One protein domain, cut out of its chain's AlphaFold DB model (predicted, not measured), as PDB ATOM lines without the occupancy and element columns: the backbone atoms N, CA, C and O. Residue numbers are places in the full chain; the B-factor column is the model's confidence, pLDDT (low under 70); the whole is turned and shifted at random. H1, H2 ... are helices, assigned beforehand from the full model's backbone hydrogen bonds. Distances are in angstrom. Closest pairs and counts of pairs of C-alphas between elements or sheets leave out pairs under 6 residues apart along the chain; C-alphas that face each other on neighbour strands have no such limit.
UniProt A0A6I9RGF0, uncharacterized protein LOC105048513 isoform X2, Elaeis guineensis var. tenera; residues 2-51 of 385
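Overview. This is residues 2 to 51 of the 385 residues of the protein "uncharacterized protein LOC105048513 isoform X2" of Elaeis guineensis var. tenera (UniProt A0A6I9RGF0). A helix, H2, has a shorter helix, H1, set steeply on its first half, while a long tail without named elements loops out beyond the end of H2 and folds back alongside it. Residues 35 to 41, the far loop of that tail, stick out free. The printed part has 50 residues, with two named helices, H1 then H2, and no named strand; the class is all helix, though the helices hold only 21 residues. It is loose, with a radius of gyration of the C-alphas of 12.3 A and spans of 35 by 23 by 15 A.

Along the chain. Find C-alpha 20 at (-43.060, -17.570, 0.062); from there H2, residues 20 to 31, runs 16.1 A to C-alpha 31 at (-30.099, -24.903, -5.969). H1, residues 2 to 10, begins at C-alpha 2, (-32.265, -14.524, 4.389), and is 11.9 A long.

Arrangement. Look at Ile 2 and Phe 22: H1 and H2 touch there, their closest C-alphas 6.6 A apart. H2 touches H1 with residues 21 to 26 alone. Their lines stand at a steep tilt of 52 degrees, opposite ways. In H1 and H2 every O i to N i+4 pair is within hydrogen-bond range.

Size, cuts and confidence. The C-alphas farthest apart, of Asn 13 and Ser 41, are 35.4 A apart. The printed part has no cut, and the link from H1 to H2 is short. Confidence is low at residues 12 to 15, with pLDDT under 70.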
ATOM      1  N   ILE A   2     -31.072 -14.699   5.253       92.62
ATOM      2  CA  ILE A   2     -32.265 -14.524   4.389       92.62
ATOM      3  C   ILE A   2     -33.304 -13.563   5.003       92.62
ATOM      4  O   ILE A   2     -33.720 -12.609   4.352       92.62
ATOM      5  N   HIS A   3     -33.646 -13.729   6.287       91.31
ATOM      6  CA  HIS A   3     -34.548 -12.803   6.989       91.31
ATOM      7  C   HIS A   3     -34.091 -11.338   6.941       91.31
ATOM      8  O   HIS A   3     -34.900 -10.451   6.688       91.31
ATOM      9  N   ALA A   4     -32.802 -11.076   7.182       90.88
ATOM     10  CA  ALA A   4     -32.255  -9.722   7.179       90.88
ATOM     11  C   ALA A   4     -32.311  -9.106   5.774       90.88
ATOM     12  O   ALA A   4     -32.695  -7.949   5.620       90.88
ATOM     13  N   PHE A   5     -32.012  -9.898   4.741       92.25
ATOM     14  CA  PHE A   5     -32.129  -9.464   3.352       92.25
ATOM     15  C   PHE A   5     -33.574  -9.086   2.993       92.25
ATOM     16  O   PHE A   5     -33.825  -8.004   2.458       92.25
ATOM     17  N   LEU A   6     -34.541  -9.946   3.331       91.06
ATOM     18  CA  LEU A   6     -35.958  -9.688   3.062       91.06
ATOM     19  C   LEU A   6     -36.481  -8.475   3.833       91.06
ATOM     20  O   LEU A   6     -37.253  -7.690   3.279       91.06
ATOM     21  N   TRP A   7     -36.019  -8.281   5.070       88.06
ATOM     22  CA  TRP A   7     -36.343  -7.104   5.875       88.06
ATOM     23  C   TRP A   7     -35.926  -5.803   5.177       88.06
ATOM     24  O   TRP A   7     -36.725  -4.872   5.058       88.06
ATOM     25  N   ILE A   8     -34.694  -5.758   4.662       90.81
ATOM     26  CA  ILE A   8     -34.151  -4.588   3.961       90.81
ATOM     27  C   ILE A   8     -34.890  -4.352   2.636       90.81
ATOM     28  O   ILE A   8     -35.289  -3.223   2.342       90.81
ATOM     29  N   LYS A   9     -35.103  -5.411   1.843       90.31
ATOM     30  CA  LYS A   9     -35.645  -5.300   0.482       90.31
ATOM     31  C   LYS A   9     -37.139  -4.980   0.461       90.31
ATOM     32  O   LYS A   9     -37.571  -4.100  -0.283       90.31
ATOM     33  N   ASN A  10     -37.934  -5.670   1.275       84.88
ATOM     34  CA  ASN A  10     -39.389  -5.613   1.152       84.88
ATOM     35  C   ASN A  10     -40.021  -4.505   2.004       84.88
ATOM     36  O   ASN A  10     -41.186  -4.183   1.776       84.88
ATOM     37  N   LYS A  11     -39.285  -3.905   2.960       77.88
ATOM     38  CA  LYS A  11     -39.768  -2.855   3.893       77.88
ATOM     39  C   LYS A  11     -41.089  -3.201   4.602       77.88
ATOM     40  O   LYS A  11     -41.774  -2.320   5.122       77.88
ATOM     41  N   LYS A  12     -41.471  -4.476   4.591       67.06
ATOM     42  CA  LYS A  12     -42.682  -5.002   5.205       67.06
ATOM     43  C   LYS A  12     -42.260  -5.735   6.461       67.06
ATOM     44  O   LYS A  12     -41.490  -6.685   6.399       67.06
ATOM     45  N   ASN A  13     -42.816  -5.309   7.587       61.78
ATOM     46  CA  ASN A  13     -42.595  -5.924   8.894       61.78
ATOM     47  C   ASN A  13     -43.450  -7.188   9.075       61.78
ATOM     48  O   ASN A  13     -43.886  -7.497  10.183       61.78
ATOM     49  N   GLU A  14     -43.774  -7.888   7.989       64.50
ATOM     50  CA  GLU A  14     -44.505  -9.141   8.089       64.50
ATOM     51  C   GLU A  14     -43.515 -10.191   8.576       64.50
ATOM     52  O   GLU A  14     -42.779 -10.803   7.812       64.50
ATOM     53  N   HIS A  15     -43.485 -10.364   9.896       61.69
ATOM     54  CA  HIS A  15     -42.688 -11.358  10.608       61.69
ATOM     55  C   HIS A  15     -43.178 -12.797  10.360       61.69
ATOM     56  O   HIS A  15     -43.019 -13.651  11.232       61.69
ATOM     57  N   SER A  16     -43.815 -13.075   9.215       71.25
ATOM     58  CA  SER A  16     -44.109 -14.448   8.822       71.25
ATOM     59  C   SER A  16     -42.776 -15.168   8.734       71.25
ATOM     60  O   SER A  16     -41.927 -14.802   7.923       71.25
ATOM     61  N   VAL A  17     -42.581 -16.134   9.632       71.75
ATOM     62  CA  VAL A  17     -41.255 -16.681   9.913       71.75
ATOM     63  C   VAL A  17     -40.654 -17.270   8.632       71.75
ATOM     64  O   VAL A  17     -39.493 -17.024   8.359       71.75
ATOM     65  N   HIS A  18     -41.443 -17.873   7.738       85.88
ATOM     66  CA  HIS A  18     -40.952 -18.320   6.426       85.88
ATOM     67  C   HIS A  18     -42.016 -18.108   5.339       85.88
ATOM     68  O   HIS A  18     -42.720 -19.036   4.945       85.88
ATOM     69  N   ASP A  19     -42.197 -16.859   4.902       88.06
ATOM     70  CA  ASP A  19     -43.101 -16.510   3.799       88.06
ATOM     71  C   ASP A  19     -42.635 -17.101   2.441       88.06
ATOM     72  O   ASP A  19     -41.516 -17.611   2.330       88.06
ATOM     73  N   PRO A  20     -43.462 -17.058   1.375       92.38
ATOM     74  CA  PRO A  20     -43.060 -17.570   0.062       92.38
ATOM     75  C   PRO A  20     -41.761 -16.952  -0.475       92.38
ATOM     76  O   PRO A  20     -40.983 -17.663  -1.102       92.38
ATOM     77  N   ASN A  21     -41.482 -15.676  -0.172       91.56
ATOM     78  CA  ASN A  21     -40.233 -15.023  -0.577       91.56
ATOM     79  C   ASN A  21     -39.016 -15.621   0.138       91.56
ATOM     80  O   ASN A  21     -37.964 -15.806  -0.473       91.56
ATOM     81  N   PHE A  22     -39.147 -15.931   1.434       93.50
ATOM     82  CA  PHE A  22     -38.125 -16.668   2.173       93.50
ATOM     83  C   PHE A  22     -37.853 -18.012   1.521       93.50
ATOM     84  O   PHE A  22     -36.693 -18.358   1.302       93.50
ATOM     85  N   ARG A  23     -38.913 -18.751   1.186       94.50
ATOM     86  CA  ARG A  23     -38.781 -20.085   0.607       94.50
ATOM     87  C   ARG A  23     -38.147 -20.051  -0.782       94.50
ATOM     88  O   ARG A  23     -37.218 -20.803  -1.021       94.50
ATOM     89  N   GLU A  24     -38.559 -19.120  -1.639       95.31
ATOM     90  CA  GLU A  24     -37.957 -18.919  -2.964       95.31
ATOM     91  C   GLU A  24     -36.459 -18.593  -2.866       95.31
ATOM     92  O   GLU A  24     -35.643 -19.157  -3.592       95.31
ATOM     93  N   MET A  25     -36.073 -17.724  -1.928       95.56
ATOM     94  CA  MET A  25     -34.666 -17.393  -1.706       95.56
ATOM     95  C   MET A  25     -33.866 -18.575  -1.154       95.56
ATOM     96  O   MET A  25     -32.747 -18.818  -1.595       95.56
ATOM     97  N   MET A  26     -34.434 -19.302  -0.194       96.19
ATOM     98  CA  MET A  26     -33.843 -20.509   0.375       96.19
ATOM     99  C   MET A  26     -33.614 -21.571  -0.708       96.19
ATOM    100  O   MET A  26     -32.502 -22.079  -0.834       96.19
ATOM    101  N   ASP A  27     -34.632 -21.849  -1.524       96.75
ATOM    102  CA  ASP A  27     -34.567 -22.823  -2.615       96.75
ATOM    103  C   ASP A  27     -33.550 -22.386  -3.683       96.75
ATOM    104  O   ASP A  27     -32.771 -23.207  -4.160       96.75
ATOM    105  N   SER A  28     -33.479 -21.087  -3.996       96.88
ATOM    106  CA  SER A  28     -32.475 -20.515  -4.905       96.88
ATOM    107  C   SER A  28     -31.041 -20.692  -4.390       96.88
ATOM    108  O   SER A  28     -30.157 -21.082  -5.152       96.88
ATOM    109  N   ILE A  29     -30.795 -20.479  -3.092       96.19
ATOM    110  CA  ILE A  29     -29.467 -20.693  -2.490       96.19
ATOM    111  C   ILE A  29     -29.101 -22.180  -2.494       96.19
ATOM    112  O   ILE A  29     -27.982 -22.530  -2.868       96.19
ATOM    113  N   ASN A  30     -30.040 -23.056  -2.129       95.81
ATOM    114  CA  ASN A  30     -29.824 -24.502  -2.137       95.81
ATOM    115  C   ASN A  30     -29.546 -25.034  -3.556       95.81
ATOM    116  O   ASN A  30     -28.675 -25.886  -3.736       95.81
ATOM    117  N   ALA A  31     -30.244 -24.506  -4.568       96.00
ATOM    118  CA  ALA A  31     -30.099 -24.903  -5.969       96.00
ATOM    119  C   ALA A  31     -28.951 -24.199  -6.712       96.00
ATOM    120  O   ALA A  31     -28.582 -24.635  -7.803       96.00
ATOM    121  N   SER A  32     -28.391 -23.119  -6.157       95.69
ATOM    122  CA  SER A  32     -27.274 -22.388  -6.762       95.69
ATOM    123  C   SER A  32     -26.148 -23.356  -7.098       95.69
ATOM    124  O   SER A  32     -25.812 -24.193  -6.274       95.69
ATOM    125  N   SER A  33     -25.532 -23.265  -8.274       93.81
ATOM    126  CA  SER A  33     -24.342 -24.046  -8.658       93.81
ATOM    127  C   SER A  33     -23.052 -23.228  -8.570       93.81
ATOM    128  O   SER A  33     -21.995 -23.690  -8.995       93.81
ATOM    129  N   LEU A  34     -23.135 -22.011  -8.022       94.25
ATOM    130  CA  LEU A  34     -22.005 -21.097  -7.937       94.25
ATOM    131  C   LEU A  34     -20.871 -21.724  -7.117       94.25
ATOM    132  O   LEU A  34     -21.105 -22.340  -6.071       94.25
ATOM    133  N   THR A  35     -19.650 -21.584  -7.631       91.69
ATOM    134  CA  THR A  35     -18.429 -22.049  -6.976       91.69
ATOM    135  C   THR A  35     -18.170 -21.191  -5.752       91.69
ATOM    136  O   THR A  35     -17.817 -20.019  -5.863       91.69
ATOM    137  N   ASP A  36     -18.360 -21.791  -4.590       93.12
ATOM    138  CA  ASP A  36     -18.156 -21.172  -3.295       93.12
ATOM    139  C   ASP A  36     -17.249 -22.097  -2.485       93.12
ATOM    140  O   ASP A  36     -17.538 -23.281  -2.316       93.12
ATOM    141  N   HIS A  37     -16.121 -21.556  -2.038       94.06
ATOM    142  CA  HIS A  37     -15.095 -22.296  -1.311       94.06
ATOM    143  C   HIS A  37     -15.569 -22.749   0.078       94.06
ATOM    144  O   HIS A  37     -14.986 -23.671   0.639       94.06
ATOM    145  N   GLN A  38     -16.627 -22.136   0.622       93.81
ATOM    146  CA  GLN A  38     -17.239 -22.526   1.897       93.81
ATOM    147  C   GLN A  38     -18.426 -23.475   1.714       93.81
ATOM    148  O   GLN A  38     -19.072 -23.869   2.688       93.81
ATOM    149  N   ARG A  39     -18.742 -23.854   0.472       92.00
ATOM    150  CA  ARG A  39     -19.870 -24.729   0.188       92.00
ATOM    151  C   ARG A  39     -19.588 -26.148   0.695       92.00
ATOM    152  O   ARG A  39     -18.591 -26.742   0.286       92.00
ATOM    153  N   PRO A  40     -20.485 -26.742   1.501       92.88
ATOM    154  CA  PRO A  40     -20.347 -28.131   1.922       92.88
ATOM    155  C   PRO A  40     -20.307 -29.092   0.730       92.88
ATOM    156  O   PRO A  40     -20.954 -28.859  -0.299       92.88
ATOM    157  N   SER A  41     -19.611 -30.219   0.884       89.25
ATOM    158  CA  SER A  41     -19.683 -31.329  -0.068       89.25
ATOM    159  C   SER A  41     -21.126 -31.845  -0.142       89.25
ATOM    160  O   SER A  41     -21.651 -32.347   0.848       89.25
ATOM    161  N   GLY A  42     -21.779 -31.685  -1.297       90.44
ATOM    162  CA  GLY A  42     -23.215 -31.966  -1.481       90.44
ATOM    163  C   GLY A  42     -24.106 -30.717  -1.544       90.44
ATOM    164  O   GLY A  42     -25.269 -30.809  -1.921       90.44
ATOM    165  N   GLY A  43     -23.542 -29.541  -1.273       93.50
ATOM    166  CA  GLY A  43     -24.207 -28.250  -1.380       93.50
ATOM    167  C   GLY A  43     -24.943 -27.793  -0.126       93.50
ATOM    168  O   GLY A  43     -24.856 -28.398   0.939       93.50
ATOM    169  N   TYR A  44     -25.620 -26.654  -0.253       94.81
ATOM    170  CA  TYR A  44     -26.403 -26.078   0.832       94.81
ATOM    171  C   TYR A  44     -27.711 -26.850   1.028       94.81
ATOM    172  O   TYR A  44     -28.362 -27.245   0.064       94.81
ATOM    173  N   ASN A  45     -28.099 -27.035   2.289       93.94
ATOM    174  CA  ASN A  45     -29.375 -27.632   2.680       93.94
ATOM    175  C   ASN A  45     -30.046 -26.769   3.755       93.94
ATOM    176  O   ASN A  45     -30.271 -27.188   4.890       93.94
ATOM    177  N   ILE A  46     -30.288 -25.506   3.414       94.06
ATOM    178  CA  ILE A  46     -30.993 -24.568   4.282       94.06
ATOM    179  C   ILE A  46     -32.451 -25.021   4.374       94.06
ATOM    180  O   ILE A  46     -33.073 -25.306   3.351       94.06
ATOM    181  N   THR A  47     -33.003 -25.062   5.586       93.69
ATOM    182  CA  THR A  47     -34.403 -25.435   5.817       93.69
ATOM    183  C   THR A  47     -35.171 -24.315   6.516       93.69
ATOM    184  O   THR A  47     -34.590 -23.374   7.056       93.69
ATOM    185  N   ILE A  48     -36.498 -24.434   6.518       92.06
ATOM    186  CA  ILE A  48     -37.400 -23.562   7.285       92.06
ATOM    187  C   ILE A  48     -37.455 -23.924   8.776       92.06
ATOM    188  O   ILE A  48     -38.201 -23.313   9.529       92.06
ATOM    189  N   TYR A  49     -36.735 -24.958   9.205       88.56
ATOM    190  CA  TYR A  49     -36.730 -25.390  10.593       88.56
ATOM    191  C   TYR A  49     -35.461 -24.869  11.263       88.56
ATOM    192  O   TYR A  49     -34.362 -24.997  10.732       88.56
ATOM    193  N   HIS A  50     -35.614 -24.279  12.449       81.19
ATOM    194  CA  HIS A  50     -34.490 -23.818  13.274       81.19
ATOM    195  C   HIS A  50     -33.852 -24.946  14.098       81.19
ATOM    196  O   HIS A  50     -33.022 -24.692  14.965       81.19
ATOM    197  N   GLU A  51     -34.260 -26.184  13.843       73.38
ATOM    198  CA  GLU A  51     -33.788 -27.367  14.540       73.38
ATOM    199  C   GLU A  51     -32.588 -27.951  13.788       73.38
ATOM    200  O   GLU A  51     -32.680 -28.282  12.602       73.38
TER     201      GLU A  51